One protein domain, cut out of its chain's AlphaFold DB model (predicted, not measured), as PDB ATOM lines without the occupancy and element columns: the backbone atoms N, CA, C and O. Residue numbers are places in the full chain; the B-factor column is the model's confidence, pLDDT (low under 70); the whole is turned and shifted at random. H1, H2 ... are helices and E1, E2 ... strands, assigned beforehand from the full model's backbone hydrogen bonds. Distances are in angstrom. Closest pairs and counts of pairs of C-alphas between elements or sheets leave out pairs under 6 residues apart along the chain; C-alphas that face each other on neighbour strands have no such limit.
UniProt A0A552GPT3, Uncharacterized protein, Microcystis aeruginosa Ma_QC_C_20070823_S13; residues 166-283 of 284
ATOM      1  N   SER A 166      33.885  18.001 -40.250       42.94
ATOM      2  CA  SER A 166      34.988  18.423 -39.386       42.94
ATOM      3  C   SER A 166      34.744  18.345 -37.872       42.94
ATOM      4  O   SER A 166      35.716  18.381 -37.127       42.94
ATOM      5  N   GLU A 167      33.503  18.246 -37.373       43.78
ATOM      6  CA  GLU A 167      33.252  17.998 -35.934       43.78
ATOM      7  C   GLU A 167      33.480  16.524 -35.536       43.78
ATOM      8  O   GLU A 167      33.447  16.179 -34.351       43.78
ATOM      9  N   PHE A 168      33.738  15.640 -36.509       51.59
ATOM     10  CA  PHE A 168      33.932  14.201 -36.291       51.59
ATOM     11  C   PHE A 168      35.304  13.670 -36.721       51.59
ATOM     12  O   PHE A 168      35.506  12.454 -36.668       51.59
ATOM     13  N   ASP A 169      36.236  14.543 -37.110       67.62
ATOM     14  CA  ASP A 169      37.510  14.120 -37.704       67.62
ATOM     15  C   ASP A 169      38.551  13.639 -36.690       67.62
ATOM     16  O   ASP A 169      39.491  12.950 -37.079       67.62
ATOM     17  N   PHE A 170      38.365  13.916 -35.397       81.50
ATOM     18  CA  PHE A 170      39.291  13.454 -34.368       81.50
ATOM     19  C   PHE A 170      39.171  11.952 -34.089       81.50
ATOM     20  O   PHE A 170      38.081  11.399 -33.858       81.50
ATOM     21  N   LYS A 171      40.332  11.303 -34.034       87.69
ATOM     22  CA  LYS A 171      40.541   9.912 -33.643       87.69
ATOM     23  C   LYS A 171      41.547   9.846 -32.504       87.69
ATOM     24  O   LYS A 171      42.435  10.682 -32.379       87.69
ATOM     25  N   VAL A 172      41.408   8.812 -31.677       88.69
ATOM     26  CA  VAL A 172      42.450   8.463 -30.707       88.69
ATOM     27  C   VAL A 172      43.750   8.221 -31.476       88.69
ATOM     28  O   VAL A 172      43.743   7.512 -32.485       88.69
ATOM     29  N   GLY A 173      44.829   8.845 -31.011       90.31
ATOM     30  CA  GLY A 173      46.142   8.861 -31.650       90.31
ATOM     31  C   GLY A 173      46.417  10.075 -32.542       90.31
ATOM     32  O   GLY A 173      47.575  10.294 -32.896       90.31
ATOM     33  N   ASP A 174      45.411  10.886 -32.889       94.44
ATOM     34  CA  ASP A 174      45.657  12.122 -33.634       94.44
ATOM     35  C   ASP A 174      46.439  13.125 -32.777       94.44
ATOM     36  O   ASP A 174      46.166  13.294 -31.584       94.44
ATOM     37  N   SER A 175      47.389  13.827 -33.398       96.44
ATOM     38  CA  SER A 175      48.037  14.982 -32.782       96.44
ATOM     39  C   SER A 175      47.210  16.239 -32.999       96.44
ATOM     40  O   SER A 175      46.749  16.515 -34.111       96.44
ATOM     41  N   VAL A 176      47.069  17.033 -31.943       96.06
ATOM     42  CA  VAL A 176      46.313  18.286 -31.959       96.06
ATOM     43  C   VAL A 176      47.116  19.450 -31.398       96.06
ATOM     44  O   VAL A 176      48.042  19.261 -30.611       96.06
ATOM     45  N   ILE A 177      46.759  20.656 -31.834       97.19
ATOM     46  CA  ILE A 177      47.244  21.928 -31.304       97.19
ATOM     47  C   ILE A 177      46.077  22.736 -30.748       97.19
ATOM     48  O   ILE A 177      45.025  22.841 -31.379       97.19
ATOM     49  N   VAL A 178      46.270  23.321 -29.572       96.62
ATOM     50  CA  VAL A 178      45.307  24.213 -28.935       96.62
ATOM     51  C   VAL A 178      45.291  25.558 -29.661       96.62
ATOM     52  O   VAL A 178      46.339  26.157 -29.928       96.62
ATOM     53  N   LYS A 179      44.096  26.048 -30.002       95.50
ATOM     54  CA  LYS A 179      43.907  27.333 -30.687       95.50
ATOM     55  C   LYS A 179      44.364  28.493 -29.805       95.50
ATOM     56  O   LYS A 179      44.331  28.435 -28.582       95.50
ATOM     57  N   GLN A 180      44.773  29.583 -30.442       95.50
ATOM     58  CA  GLN A 180      45.199  30.794 -29.738       95.50
ATOM     59  C   GLN A 180      44.067  31.385 -28.884       95.50
ATOM     60  O   GLN A 180      42.930  31.480 -29.350       95.50
ATOM     61  N   GLY A 181      44.394  31.821 -27.664       91.06
ATOM     62  CA  GLY A 181      43.449  32.438 -26.728       91.06
ATOM     63  C   GLY A 181      42.531  31.457 -25.992       91.06
ATOM     64  O   GLY A 181      41.608  31.902 -25.307       91.06
ATOM     65  N   VAL A 182      42.755  30.148 -26.137       91.94
ATOM     66  CA  VAL A 182      42.115  29.133 -25.294       91.94
ATOM     67  C   VAL A 182      42.788  29.151 -23.928       91.94
ATOM     68  O   VAL A 182      44.016  29.129 -23.825       91.94
ATOM     69  N   LEU A 183      41.965  29.201 -22.887       89.81
ATOM     70  CA  LEU A 183      42.422  29.189 -21.507       89.81
ATOM     71  C   LEU A 183      42.243  27.794 -20.918       89.81
ATOM     72  O   LEU A 183      41.236  27.134 -21.175       89.81
ATOM     73  N   ASP A 184      43.207  27.394 -20.105       85.56
ATOM     74  CA  ASP A 184      43.120  26.238 -19.226       85.56
ATOM     75  C   ASP A 184      41.854  26.341 -18.344       85.56
ATOM     76  O   ASP A 184      41.628  27.392 -17.728       85.56
ATOM     77  N   PRO A 185      41.008  25.294 -18.300       81.88
ATOM     78  CA  PRO A 185      39.778  25.291 -17.513       81.88
ATOM     79  C   PRO A 185      40.004  25.387 -16.000       81.88
ATOM     80  O   PRO A 185      39.114  25.892 -15.309       81.88
ATOM     81  N   ASP A 186      41.153  24.933 -15.497       82.25
ATOM     82  CA  ASP A 186      41.431  24.856 -14.064       82.25
ATOM     83  C   ASP A 186      41.984  26.188 -13.538       82.25
ATOM     84  O   ASP A 186      41.456  26.749 -12.573       82.25
ATOM     85  N   PHE A 187      42.988  26.764 -14.214       83.75
ATOM     86  CA  PHE A 187      43.676  27.973 -13.735       83.75
ATOM     87  C   PHE A 187      43.462  29.224 -14.591       83.75
ATOM     88  O   PHE A 187      43.860  30.322 -14.192       83.75
ATOM     89  N   GLY A 188      42.836  29.104 -15.763       85.00
ATOM     90  CA  GLY A 188      42.638  30.226 -16.684       85.00
ATOM     91  C   GLY A 188      43.922  30.699 -17.376       85.00
ATOM     92  O   GLY A 188      43.963  31.820 -17.888       85.00
ATOM     93  N   THR A 189      44.973  29.876 -17.378       87.19
ATOM     94  CA  THR A 189      46.249  30.158 -18.055       87.19
ATOM     95  C   THR A 189      46.083  30.037 -19.570       87.19
ATOM     96  O   THR A 189      45.408  29.130 -20.041       87.19
ATOM     97  N   ASP A 190      46.697  30.925 -20.358       92.50
ATOM     98  CA  ASP A 190      46.690  30.793 -21.822       92.50
ATOM     99  C   ASP A 190      47.532  29.581 -22.245       92.50
ATOM    100  O   ASP A 190      48.747  29.544 -22.028       92.50
ATOM    101  N   ILE A 191      46.865  28.594 -22.839       95.25
ATOM    102  CA  ILE A 191      47.458  27.348 -23.338       95.25
ATOM    103  C   ILE A 191      47.466  27.304 -24.873       95.25
ATOM    104  O   ILE A 191      47.706  26.261 -25.486       95.25
ATOM    105  N   GLY A 192      47.221  28.443 -25.522       96.50
ATOM    106  CA  GLY A 192      47.279  28.578 -26.968       96.50
ATOM    107  C   GLY A 192      48.624  28.119 -27.534       96.50
ATOM    108  O   GLY A 192      49.693  28.592 -27.151       96.50
ATOM    109  N   GLY A 193      48.576  27.197 -28.495       96.44
ATOM    110  CA  GLY A 193      49.757  26.610 -29.130       96.44
ATOM    111  C   GLY A 193      50.335  25.380 -28.427       96.44
ATOM    112  O   GLY A 193      51.287  24.794 -28.950       96.44
ATOM    113  N   TRP A 194      49.778  24.953 -27.290       97.38
ATOM    114  CA  TRP A 194      50.134  23.667 -26.687       97.38
ATOM    115  C   TRP A 194      49.698  22.524 -27.602       97.38
ATOM    116  O   TRP A 194      48.694  22.633 -28.305       97.38
ATOM    117  N   GLN A 195      50.477  21.443 -27.641       98.12
ATOM    118  CA  GLN A 195      50.192  20.294 -28.490       98.12
ATOM    119  C   GLN A 195      50.264  18.993 -27.707       98.12
ATOM    120  O   GLN A 195      51.014  18.863 -26.741       98.12
ATOM    121  N   GLY A 196      49.505  18.015 -28.178       97.44
ATOM    122  CA  GLY A 196      49.463  16.690 -27.589       97.44
ATOM    123  C   GLY A 196      48.785  15.677 -28.497       97.44
ATOM    124  O   GLY A 196      48.462  15.976 -29.652       97.44
ATOM    125  N   ARG A 197      48.589  14.469 -27.977       97.00
ATOM    126  CA  ARG A 197      47.899  13.368 -28.657       97.00
ATOM    127  C   ARG A 197      46.582  13.076 -27.972       97.00
ATOM    128  O   ARG A 197      46.502  13.049 -26.749       97.00
ATOM    129  N   ILE A 198      45.556  12.819 -28.770       93.75
ATOM    130  CA  ILE A 198      44.251  12.424 -28.248       93.75
ATOM    131  C   ILE A 198      44.336  10.998 -27.707       93.75
ATOM    132  O   ILE A 198      44.581  10.062 -28.470       93.75
ATOM    133  N   VAL A 199      44.043  10.827 -26.422       89.00
ATOM    134  CA  VAL A 199      43.982   9.516 -25.755       89.00
ATOM    135  C   VAL A 199      42.554   9.060 -25.492       89.00
ATOM    136  O   VAL A 199      42.255   7.867 -25.553       89.00
ATOM    137  N   THR A 200      41.631  10.000 -25.290       80.38
ATOM    138  CA  THR A 200      40.213   9.700 -25.077       80.38
ATOM    139  C   THR A 200      39.329  10.668 -25.852       80.38
ATOM    140  O   THR A 200      39.663  11.829 -26.070       80.38
ATOM    141  N   ILE A 201      38.174  10.176 -26.304       80.44
ATOM    142  CA  ILE A 201      37.147  11.001 -26.942       80.44
ATOM    143  C   ILE A 201      35.820  10.676 -26.274       80.44
ATOM    144  O   ILE A 201      35.206   9.638 -26.544       80.44
ATOM    145  N   GLU A 202      35.350  11.585 -25.430       67.81
ATOM    146  CA  GLU A 202      34.057  11.480 -24.776       67.81
ATOM    147  C   GLU A 202      32.983  12.132 -25.640       67.81
ATOM    148  O   GLU A 202      32.819  13.352 -25.719       67.81
ATOM    149  N   ARG A 203      32.228  11.276 -26.333       63.38
ATOM    150  CA  ARG A 203      31.141  11.694 -27.221       63.38
ATOM    151  C   ARG A 203      29.829  11.700 -26.456       63.38
ATOM    152  O   ARG A 203      29.112  10.690 -26.422       63.38
ATOM    153  N   GLN A 204      29.480  12.839 -25.875       49.88
ATOM    154  CA  GLN A 204      28.129  13.014 -25.361       49.88
ATOM    155  C   GLN A 204      27.176  13.136 -26.549       49.88
ATOM    156  O   GLN A 204      27.336  13.933 -27.465       49.88
ATOM    157  N   SER A 205      26.257  12.183 -26.632       46.84
ATOM    158  CA  SER A 205      25.440  11.991 -27.827       46.84
ATOM    159  C   SER A 205      24.181  12.830 -27.700       46.84
ATOM    160  O   SER A 205      23.324  12.529 -26.868       46.84
ATOM    161  N   ASN A 206      24.097  13.834 -28.574       44.62
ATOM    162  CA  ASN A 206      23.060  14.857 -28.716       44.62
ATOM    163  C   ASN A 206      21.684  14.323 -29.130       44.62
ATOM    164  O   ASN A 206      21.054  14.881 -30.031       44.62
ATOM    165  N   LEU A 207      21.191  13.243 -28.522       39.25
ATOM    166  CA  LEU A 207      19.799  12.881 -28.726       39.25
ATOM    167  C   LEU A 207      18.917  13.306 -27.562       39.25
ATOM    168  O   LEU A 207      19.029  12.794 -26.452       39.25
ATOM    169  N   ILE A 208      17.979  14.175 -27.942       40.97
ATOM    170  CA  ILE A 208      16.719  14.516 -27.284       40.97
ATOM    171  C   ILE A 208      16.864  15.603 -26.221       40.97
ATOM    172  O   ILE A 208      16.992  15.354 -25.028       40.97
ATOM    173  N   GLY A 209      16.742  16.845 -26.690       36.50
ATOM    174  CA  GLY A 209      16.370  17.998 -25.878       36.50
ATOM    175  C   GLY A 209      14.868  18.024 -25.592       36.50
ATOM    176  O   GLY A 209      14.190  18.990 -25.938       36.50
ATOM    177  N   ILE A 210      14.347  16.993 -24.929       35.38
ATOM    178  CA  ILE A 210      13.223  17.191 -24.018       35.38
ATOM    179  C   ILE A 210      13.854  17.112 -22.628       35.38
ATOM    180  O   ILE A 210      14.171  16.049 -22.125       35.38
ATOM    181  N   VAL A 211      14.092  18.297 -22.061       34.75
ATOM    182  CA  VAL A 211      14.662  18.554 -20.727       34.75
ATOM    183  C   VAL A 211      16.192  18.383 -20.621       34.75
ATOM    184  O   VAL A 211      16.743  17.289 -20.558       34.75
ATOM    185  N   THR A 212      16.858  19.539 -20.495       31.56
ATOM    186  CA  THR A 212      18.294  19.765 -20.211       31.56
ATOM    187  C   THR A 212      19.268  19.406 -21.336       31.56
ATOM    188  O   THR A 212      19.872  18.341 -21.366       31.56
ATOM    189  N   ILE A 213      19.466  20.369 -22.241       37.56
ATOM    190  CA  ILE A 213      20.729  20.504 -22.971       37.56
ATOM    191  C   ILE A 213      21.629  21.326 -22.050       37.56
ATOM    192  O   ILE A 213      21.566  22.555 -22.039       37.56
ATOM    193  N   GLU A 214      22.404  20.650 -21.208       37.53
ATOM    194  CA  GLU A 214      23.629  21.272 -20.710       37.53
ATOM    195  C   GLU A 214      24.594  21.410 -21.898       37.53
ATOM    196  O   GLU A 214      24.452  20.721 -22.910       37.53
ATOM    197  N   ARG A 215      25.517  22.371 -21.843       39.97
ATOM    198  CA  ARG A 215      26.508  22.599 -22.903       39.97
ATOM    199  C   ARG A 215      27.328  21.322 -23.094       39.97
ATOM    200  O   ARG A 215      28.070  20.961 -22.192       39.97
ATOM    201  N   GLN A 216      27.200  20.638 -24.225       46.16
ATOM    202  CA  GLN A 216      27.930  19.389 -24.455       46.16
ATOM    203  C   GLN A 216      28.781  19.516 -25.711       46.16
ATOM    204  O   GLN A 216      28.385  19.128 -26.806       46.16
ATOM    205  N   SER A 217      29.964  20.098 -25.534       50.88
ATOM    206  CA  SER A 217      31.078  19.888 -26.449       50.88
ATOM    207  C   SER A 217      31.545  18.434 -26.338       50.88
ATOM    208  O   SER A 217      31.554  17.879 -25.235       50.88
ATOM    209  N   ASN A 218      31.972  17.808 -27.440       68.12
ATOM    210  CA  ASN A 218      32.762  16.577 -27.324       68.12
ATOM    211  C   ASN A 218      34.034  16.939 -26.550       68.12
ATOM    212  O   ASN A 218      34.772  17.823 -26.993       68.12
ATOM    213  N   HIS A 219      34.253  16.295 -25.407       79.19
ATOM    214  CA  HIS A 219      35.480  16.467 -24.641       79.19
ATOM    215  C   HIS A 219      36.504  15.461 -25.162       79.19
ATOM    216  O   HIS A 219      36.175  14.301 -25.433       79.19
ATOM    217  N   ILE A 220      37.728  15.925 -25.364       85.62
ATOM    218  CA  ILE A 220      38.856  15.097 -25.772       85.62
ATOM    219  C   ILE A 220      39.907  15.142 -24.671       85.62
ATOM    220  O   ILE A 220      40.309  16.223 -24.246       85.62
ATOM    221  N   GLY A 221      40.330  13.972 -24.205       88.00
ATOM    222  CA  GLY A 221      41.503  13.853 -23.352       88.00
ATOM    223  C   GLY A 221      42.747  13.882 -24.223       88.00
ATOM    224  O   GLY A 221      42.850  13.119 -25.190       88.00
ATOM    225  N   ILE A 222      43.659  14.787 -23.897       93.69
ATOM    226  CA  ILE A 222      44.903  15.028 -24.613       93.69
ATOM    227  C   ILE A 222      46.050  14.783 -23.640       93.69
ATOM    228  O   ILE A 222      46.100  15.434 -22.603       93.69
ATOM    229  N   GLU A 223      46.978  13.901 -23.991       96.44
ATOM    230  CA  GLU A 223      48.287  13.822 -23.334       96.44
ATOM    231  C   GLU A 223      49.250  14.776 -24.038       96.44
ATOM    232  O   GLU A 223      49.349  14.778 -25.272       96.44
ATOM    233  N   TRP A 224      49.934  15.620 -23.270       97.44
ATOM    234  CA  TRP A 224      50.820  16.637 -23.826       97.44
ATOM    235  C   TRP A 224      52.078  16.027 -24.440       97.44
ATOM    236  O   TRP A 224      52.650  15.071 -23.922       97.44
ATOM    237  N   ASP A 225      52.538  16.610 -25.548       97.81
ATOM    238  CA  ASP A 225      53.799  16.189 -26.153       97.81
ATOM    239  C   ASP A 225      55.008  16.676 -25.331       97.81
ATOM    240  O   ASP A 225      54.928  17.615 -24.537       97.81
ATOM    241  N   SER A 226      56.162  16.047 -25.526       97.50
ATOM    242  CA  SER A 226      57.404  16.310 -24.794       97.50
ATOM    243  C   SER A 226      57.889  17.756 -24.927       97.50
ATOM    244  O   SER A 226      58.585  18.256 -24.042       97.50
ATOM    245  N   ILE A 227      57.540  18.452 -26.015       97.44
ATOM    246  CA  ILE A 227      57.875  19.864 -26.212       97.44
ATOM    247  C   ILE A 227      56.951  20.734 -25.366       97.44
ATOM    248  O   ILE A 227      57.422  21.685 -24.746       97.44
ATOM    249  N   THR A 228      55.656  20.429 -25.327       97.25
ATOM    250  CA  THR A 228      54.712  21.109 -24.446       97.25
ATOM    251  C   THR A 228      55.103  20.878 -22.994       97.25
ATOM    252  O   THR A 228      55.342  21.870 -22.316       97.25
ATOM    253  N   LEU A 229      55.324  19.632 -22.560       96.69
ATOM    254  CA  LEU A 229      55.752  19.296 -21.194       96.69
ATOM    255  C   LEU A 229      57.014  20.058 -20.757       96.69
ATOM    256  O   LEU A 229      57.037  20.646 -19.682       96.69
ATOM    257  N   LYS A 230      58.040  20.139 -21.619       95.19
ATOM    258  CA  LYS A 230      59.263  20.930 -21.354       95.19
ATOM    259  C   LYS A 230      59.011  22.420 -21.140       95.19
ATOM    260  O   LYS A 230      59.823  23.083 -20.499       95.19
ATOM    261  N   ASN A 231      57.965  22.953 -21.764       94.62
ATOM    262  CA  ASN A 231      57.645  24.375 -21.749       94.62
ATOM    263  C   ASN A 231      56.542  24.725 -20.744       94.62
ATOM    264  O   ASN A 231      56.259  25.915 -20.580       94.62
ATOM    265  N   ILE A 232      55.937  23.739 -20.068       92.44
ATOM    266  CA  ILE A 232      55.015  24.009 -18.964       92.44
ATOM    267  C   ILE A 232      55.805  24.753 -17.877       92.44
ATOM    268  O   ILE A 232      56.860  24.277 -17.445       92.44
ATOM    269  N   PRO A 233      55.345  25.934 -17.428       91.00
ATOM    270  CA  PRO A 233      56.006  26.642 -16.343       91.00
ATOM    271  C   PRO A 233      56.035  25.780 -15.077       91.00
ATOM    272  O   PRO A 233      55.006  25.231 -14.689       91.00
ATOM    273  N   SER A 234      57.175  25.721 -14.382       89.50
ATOM    274  CA  SER A 234      57.298  24.925 -13.151       89.50
ATOM    275  C   SER A 234      56.253  25.307 -12.100       89.50
ATOM    276  O   SER A 234      55.737  24.438 -11.418       89.50
ATOM    277  N   SER A 235      55.854  26.582 -12.040       89.06
ATOM    278  CA  SER A 235      54.795  27.049 -11.141       89.06
ATOM    279  C   SER A 235      53.432  26.404 -11.402       89.06
ATOM    280  O   SER A 235      52.645  26.280 -10.473       89.06
ATOM    281  N   VAL A 236      53.135  26.033 -12.654       86.62
ATOM    282  CA  VAL A 236      51.899  25.318 -13.005       86.62
ATOM    283  C   VAL A 236      51.999  23.868 -12.541       86.62
ATOM    284  O   VAL A 236      51.065  23.371 -11.928       86.62
ATOM    285  N   ILE A 237      53.149  23.221 -12.753       87.56
ATOM    286  CA  ILE A 237      53.406  21.848 -12.289       87.56
ATOM    287  C   ILE A 237      53.296  21.774 -10.760       87.56
ATOM    288  O   ILE A 237      52.544  20.958 -10.240       87.56
ATOM    289  N   ASP A 238      53.963  22.686 -10.048       87.12
ATOM    290  CA  ASP A 238      53.905  22.776  -8.587       87.12
ATOM    291  C   ASP A 238      52.460  22.954  -8.089       87.12
ATOM    292  O   ASP A 238      52.062  22.363  -7.085       87.12
ATOM    293  N   GLN A 239      51.655  23.761  -8.791       84.38
ATOM    294  CA  GLN A 239      50.251  23.965  -8.446       84.38
ATOM    295  C   GLN A 239      49.407  22.710  -8.706       84.38
ATOM    296  O   GLN A 239      48.607  22.341  -7.848       84.38
ATOM    297  N   CYS A 240      49.615  22.022  -9.833       84.25
ATOM    298  CA  CYS A 240      48.953  20.752 -10.119       84.25
ATOM    299  C   CYS A 240      49.244  19.705  -9.036       84.25
ATOM    300  O   CYS A 240      48.312  19.071  -8.548       84.25
ATOM    301  N   GLU A 241      50.497  19.577  -8.589       86.56
ATOM    302  CA  GLU A 241      50.872  18.655  -7.506       86.56
ATOM    303  C   GLU A 241      50.162  18.998  -6.184       86.56
ATOM    304  O   GLU A 241      49.632  18.120  -5.501       86.56
ATOM    305  N   VAL A 242      50.088  20.288  -5.832       84.38
ATOM    306  CA  VAL A 242      49.376  20.754  -4.627       84.38
ATOM    307  C   VAL A 242      47.873  20.473  -4.710       84.38
ATOM    308  O   VAL A 242      47.255  20.131  -3.698       84.38
ATOM    309  N   GLU A 243      47.280  20.617  -5.894       82.56
ATOM    310  CA  GLU A 243      45.846  20.424  -6.132       82.56
ATOM    311  C   GLU A 243      45.477  18.976  -6.507       82.56
ATOM    312  O   GLU A 243      44.295  18.666  -6.675       82.56
ATOM    313  N   ASN A 244      46.461  18.069  -6.555       83.44
ATOM    314  CA  ASN A 244      46.304  16.674  -6.976       83.44
ATOM    315  C   ASN A 244      45.657  16.565  -8.375       83.44
ATOM    316  O   ASN A 244      44.756  15.750  -8.608       83.44
ATOM    317  N   LEU A 245      46.114  17.424  -9.286       79.31
ATOM    318  CA  LEU A 245      45.762  17.444 -10.701       79.31
ATOM    319  C   LEU A 245      46.903  16.858 -11.533       79.31
ATOM    320  O   LEU A 245      48.079  16.997 -11.201       79.31
ATOM    321  N   ASP A 246      46.543  16.215 -12.636       83.75
ATOM    322  CA  ASP A 246      47.505  15.628 -13.559       83.75
ATOM    323  C   ASP A 246      47.976  16.690 -14.562       83.75
ATOM    324  O   ASP A 246      47.204  17.148 -15.399       83.75
ATOM    325  N   TRP A 247      49.241  17.104 -14.475       89.81
ATOM    326  CA  TRP A 247      49.830  18.082 -15.397       89.81
ATOM    327  C   TRP A 247      50.273  17.467 -16.733       89.81
ATOM    328  O   TRP A 247      50.671  18.206 -17.637       89.81
ATOM    329  N   THR A 248      50.215  16.139 -16.885       90.38
ATOM    330  CA  THR A 248      50.631  15.435 -18.111       90.38
ATOM    331  C   THR A 248      49.532  15.373 -19.171       90.38
ATOM    332  O   THR A 248      49.823  15.204 -20.359       90.38
ATOM    333  N   GLN A 249      48.275  15.572 -18.773       91.75
ATOM    334  CA  GLN A 249      47.115  15.499 -19.654       91.75
ATOM    335  C   GLN A 249      46.075  16.573 -19.334       91.75
ATOM    336  O   GLN A 249      46.043  17.134 -18.245       91.75
ATOM    337  N   MET A 250      45.193  16.852 -20.288       88.44
ATOM    338  CA  MET A 250      44.080  17.778 -20.100       88.44
ATOM    339  C   MET A 250      42.873  17.360 -20.929       88.44
ATOM    340  O   MET A 250      43.005  16.827 -22.032       88.44
ATOM    341  N   CYS A 251      41.679  17.640 -20.410       87.56
ATOM    342  CA  CYS A 251      40.436  17.425 -21.132       87.56
ATOM    343  C   CYS A 251      39.935  18.754 -21.708       87.56
ATOM    344  O   CYS A 251      39.594  19.665 -20.957       87.56
ATOM    345  N   LEU A 252      39.889  18.872 -23.037       86.44
ATOM    346  CA  LEU A 252      39.472  20.094 -23.733       86.44
ATOM    347  C   LEU A 252      38.249  19.863 -24.618       86.44
ATOM    348  O   LEU A 252      37.950  18.742 -25.035       86.44
ATOM    349  N   SER A 253      37.548  20.945 -24.953       84.19
ATOM    350  CA  SER A 253      36.522  20.902 -25.989       84.19
ATOM    351  C   SER A 253      37.167  20.628 -27.349       84.19
ATOM    352  O   SER A 253      38.132  21.282 -27.737       84.19
ATOM    353  N   SER A 254      36.575  19.733 -28.141       83.94
ATOM    354  CA  SER A 254      36.965  19.519 -29.548       83.94
ATOM    355  C   SER A 254      36.964  20.803 -30.396       83.94
ATOM    356  O   SER A 254      37.657  20.875 -31.407       83.94
ATOM    357  N   THR A 255      36.226  21.841 -29.988       84.69
ATOM    358  CA  THR A 255      36.220  23.149 -30.662       84.69
ATOM    359  C   THR A 255      37.473  23.978 -30.413       84.69
ATOM    360  O   THR A 255      37.726  24.920 -31.168       84.69
ATOM    361  N   ASP A 256      38.245  23.649 -29.382       89.12
ATOM    362  CA  ASP A 256      39.359  24.461 -28.889       89.12
ATOM    363  C   ASP A 256      40.696  24.021 -29.489       89.12
ATOM    364  O   ASP A 256      41.729  24.648 -29.261       89.12
ATOM    365  N   VAL A 257      40.678  22.975 -30.317       92.12
ATOM    366  CA  VAL A 257      41.868  22.394 -30.934       92.12
ATOM    367  C   VAL A 257      41.730  22.238 -32.449       92.12
ATOM    368  O   VAL A 257      40.633  22.302 -33.010       92.12
ATOM    369  N   GLU A 258      42.859  22.025 -33.118       93.25
ATOM    370  CA  GLU A 258      42.962  21.683 -34.540       93.25
ATOM    371  C   GLU A 258      43.951  20.526 -34.735       93.25
ATOM    372  O   GLU A 258      44.871  20.355 -33.936       93.25
ATOM    373  N   LEU A 259      43.784  19.729 -35.796       93.50
ATOM    374  CA  LEU A 259      44.745  18.678 -36.150       93.50
ATOM    375  C   LEU A 259      46.116  19.276 -36.484       93.50
ATOM    376  O   LEU A 259      46.221  20.295 -37.167       93.50
ATOM    377  N   THR A 260      47.175  18.596 -36.062       95.94
ATOM    378  CA  THR A 260      48.559  18.965 -36.362       95.94
ATOM    379  C   THR A 260      49.412  17.724 -36.603       95.94
ATOM    380  O   THR A 260      48.967  16.591 -36.428       95.94
ATOM    381  N   GLN A 261      50.652  17.929 -37.040       95.56
ATOM    382  CA  GLN A 261      51.620  16.843 -37.161       95.56
ATOM    383  C   GLN A 261      52.270  16.561 -35.796       95.56
ATOM    384  O   GLN A 261      52.574  17.514 -35.067       95.56
ATOM    385  N   PRO A 262      52.516  15.284 -35.450       95.75
ATOM    386  CA  PRO A 262      53.265  14.934 -34.249       95.75
ATOM    387  C   PRO A 262      54.679  15.519 -34.317       95.75
ATOM    388  O   PRO A 262      55.288  15.581 -35.388       95.75
ATOM    389  N   ARG A 263      55.201  15.946 -33.166       97.00
ATOM    390  CA  ARG A 263      56.532  16.567 -33.052       97.00
ATOM    391  C   ARG A 263      57.561  15.672 -32.359       97.00
ATOM    392  O   ARG A 263      58.741  16.010 -32.359       97.00
ATOM    393  N   ASP A 264      57.117  14.554 -31.794       96.25
ATOM    394  CA  ASP A 264      57.918  13.631 -30.991       96.25
ATOM    395  C   ASP A 264      57.365  12.191 -31.037       96.25
ATOM    396  O   ASP A 264      56.541  11.855 -31.901       96.25
ATOM    397  N   THR A 265      57.825  11.341 -30.118       94.56
ATOM    398  CA  THR A 265      57.373   9.959 -29.881       94.56
ATOM    399  C   THR A 265      56.881   9.762 -28.441       94.56
ATOM    400  O   THR A 265      57.120  10.607 -27.583       94.56
ATOM    401  N   GLU A 266      56.193   8.653 -28.158       90.75
ATOM    402  CA  GLU A 266      55.766   8.314 -26.788       90.75
ATOM    403  C   GLU A 266      56.973   8.073 -25.864       90.75
ATOM    404  O   GLU A 266      56.940   8.433 -24.688       90.75
ATOM    405  N   GLU A 267      58.078   7.546 -26.401       94.31
ATOM    406  CA  GLU A 267      59.330   7.394 -25.660       94.31
ATOM    407  C   GLU A 267      59.944   8.745 -25.267       94.31
ATOM    408  O   GLU A 267      60.447   8.890 -24.150       94.31
ATOM    409  N   ASP A 268      59.878   9.748 -26.153       95.69
ATOM    410  CA  ASP A 268      60.328  11.107 -25.835       95.69
ATOM    411  C   ASP A 268      59.481  11.720 -24.711       95.69
ATOM    412  O   ASP A 268      60.025  12.370 -23.820       95.69
ATOM    413  N   VAL A 269      58.161  11.504 -24.733       94.19
ATOM    414  CA  VAL A 269      57.236  11.968 -23.686       94.19
ATOM    415  C   VAL A 269      57.594  11.340 -22.342       94.19
ATOM    416  O   VAL A 269      57.826  12.067 -21.376       94.19
ATOM    417  N   ALA A 270      57.725  10.012 -22.291       92.19
ATOM    418  CA  ALA A 270      58.055   9.286 -21.066       92.19
ATOM    419  C   ALA A 270      59.382   9.758 -20.445       92.19
ATOM    420  O   ALA A 270      59.453   9.986 -19.239       92.19
ATOM    421  N   ALA A 271      60.412   9.982 -21.270       95.31
ATOM    422  CA  ALA A 271      61.705  10.477 -20.802       95.31
ATOM    423  C   ALA A 271      61.617  11.881 -20.173       95.31
ATOM    424  O   ALA A 271      62.352  12.192 -19.235       95.31
ATOM    425  N   ILE A 272      60.729  12.741 -20.682       95.38
ATOM    426  CA  ILE A 272      60.525  14.087 -20.135       95.38
ATOM    427  C   ILE A 272      59.695  14.070 -18.863       95.38
ATOM    428  O   ILE A 272      60.031  14.814 -17.942       95.38
ATOM    429  N   ILE A 273      58.680  13.212 -18.775       92.12
ATOM    430  CA  ILE A 273      57.917  13.027 -17.537       92.12
ATOM    431  C   ILE A 273      58.854  12.567 -16.416       92.12
ATOM    432  O   ILE A 273      58.934  13.240 -15.393       92.12
ATOM    433  N   GLU A 274      59.659  11.523 -16.646       93.56
ATOM    434  CA  GLU A 274      60.621  11.018 -15.652       93.56
ATOM    435  C   GLU A 274      61.628  12.104 -15.225       93.56
ATOM    436  O   GLU A 274      61.954  12.248 -14.042       93.56
ATOM    437  N   GLN A 275      62.099  12.920 -16.175       93.00
ATOM    438  CA  GLN A 275      62.993  14.038 -15.876       93.00
ATOM    439  C   GLN A 275      62.323  15.095 -14.983       93.00
ATOM    440  O   GLN A 275      62.959  15.603 -14.057       93.00
ATOM    441  N   ILE A 276      61.071  15.459 -15.270       91.31
ATOM    442  CA  ILE A 276      60.311  16.442 -14.487       91.31
ATOM    443  C   ILE A 276      60.030  15.889 -13.085       91.31
ATOM    444  O   ILE A 276      60.351  16.559 -12.105       91.31
ATOM    445  N   GLU A 277      59.537  14.655 -12.973       88.81
ATOM    446  CA  GLU A 277      59.277  13.984 -11.693       88.81
ATOM    447  C   GLU A 277      60.541  13.905 -10.826       88.81
ATOM    448  O   GLU A 277      60.517  14.238  -9.638       88.81
ATOM    449  N   SER A 278      61.687  13.550 -11.420       89.19
ATOM    450  CA  SER A 278      62.965  13.527 -10.701       89.19
ATOM    451  C   SER A 278      63.373  14.910 -10.178       89.19
ATOM    452  O   SER A 278      64.023  14.987  -9.131       89.19
ATOM    453  N   ASN A 279      63.032  15.993 -10.883       85.81
ATOM    454  CA  ASN A 279      63.325  17.354 -10.432       85.81
ATOM    455  C   ASN A 279      62.416  17.775  -9.271       85.81
ATOM    456  O   ASN A 279      62.894  18.435  -8.351       85.81
ATOM    457  N   ILE A 280      61.143  17.367  -9.293       79.56
ATOM    458  CA  ILE A 280      60.183  17.623  -8.209       79.56
ATOM    459  C   ILE A 280      60.645  16.915  -6.930       79.56
ATOM    460  O   ILE A 280      60.793  17.551  -5.889       79.56
ATOM    461  N   VAL A 281      60.968  15.619  -7.014       72.88
ATOM    462  CA  VAL A 281      61.446  14.830  -5.863       72.88
ATOM    463  C   VAL A 281      62.768  15.368  -5.310       72.88
ATOM    464  O   VAL A 281      62.997  15.310  -4.107       72.88
ATOM    465  N   GLY A 282      63.642  15.907  -6.165       65.81
ATOM    466  CA  GLY A 282      64.904  16.519  -5.740       65.81
ATOM    467  C   GLY A 282      64.767  17.901  -5.085       65.81
ATOM    468  O   GLY A 282      65.741  18.375  -4.499       65.81
ATOM    469  N   ALA A 283      63.606  18.554  -5.201       60.09
ATOM    470  CA  ALA A 283      63.338  19.891  -4.666       60.09
ATOM    471  C   ALA A 283      62.610  19.891  -3.302       60.09
ATOM    472  O   ALA A 283      62.545  20.945  -2.662       60.09
TER     473      ALA A 283
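This is residues 166 to 283 of the 284 residues of an uncharacterized protein of Microcystis aeruginosa Ma_QC_C_20070823_S13 (UniProt A0A552GPT3). A curled sheet of five strands, like part of a barrel, has three helices gathered toward one end, while the loop of residues 207 to 215 sticks out at the other. H1 sits at the sheet's end with H3 packed on it, and H2 is off the sheet. The printed part has 118 residues, in the order E1 E2 E3 H1 H2 E4 E5 H3; the class is mixed, and the antiparallel sheet runs E4 E3 E2 E1 E5. It is compact, with a radius of gyration of the C-alphas of 15.5 A, yet elongated, spanning 55 by 30 by 22 A.

E2, residues 195 to 202, spans 18.8 A and bends by 68 degrees at residue 199. E3 is residues 219 to 224, 15.4 A; E4 249 to 253, 13.5 A; E1 175 to 178; E5 257 to 259. E1 begins at C-alpha 175 (48.037, 14.982, -32.782). H1 is residues 226 to 231, H2 234 to 243, 14.2 A, and H3 266 to 283, 26.1 A, ending at C-alpha 283 (63.338, 19.891, -4.666).

E1, E2 and E3 form a meander, each strand the antiparallel neighbour of the one before, and both pairs are hairpins. Within hydrogen-bond range are N 176 and O 196, 2.9 A, between E1 and E2; N 197 and O 223, 2.8 A, between E2 and E3; N 222 and O 250, 2.8 A, between E3 and E4; and N 177 and O 258, 2.8 A, between E1 and E5. The sheet is strongly twisted. H1 only grazes it, with residues 226 to 230. H3 touches H1 with residues 268 to 273 alone; the closest C-alphas, of Ser 226 and Val 269, are 4.5 A apart. They run the same way at a steep tilt of 36 degrees, only just beyond shallow. H2 is not on the sheet, but is near H3. In H1, H2 and H3 every O i to N i+4 pair is within hydrogen-bond range.

The C-alphas of Ile 210 and Gly 282, the two farthest apart, are 54.8 A apart. The printed part has no cut. The links E1 to E2 and E2 to E3 are long, 16 residues each. Residues 207 to 215 stand free. The pLDDT is under 70 in residues 166 to 169, 202 to 218 and 282 to 283.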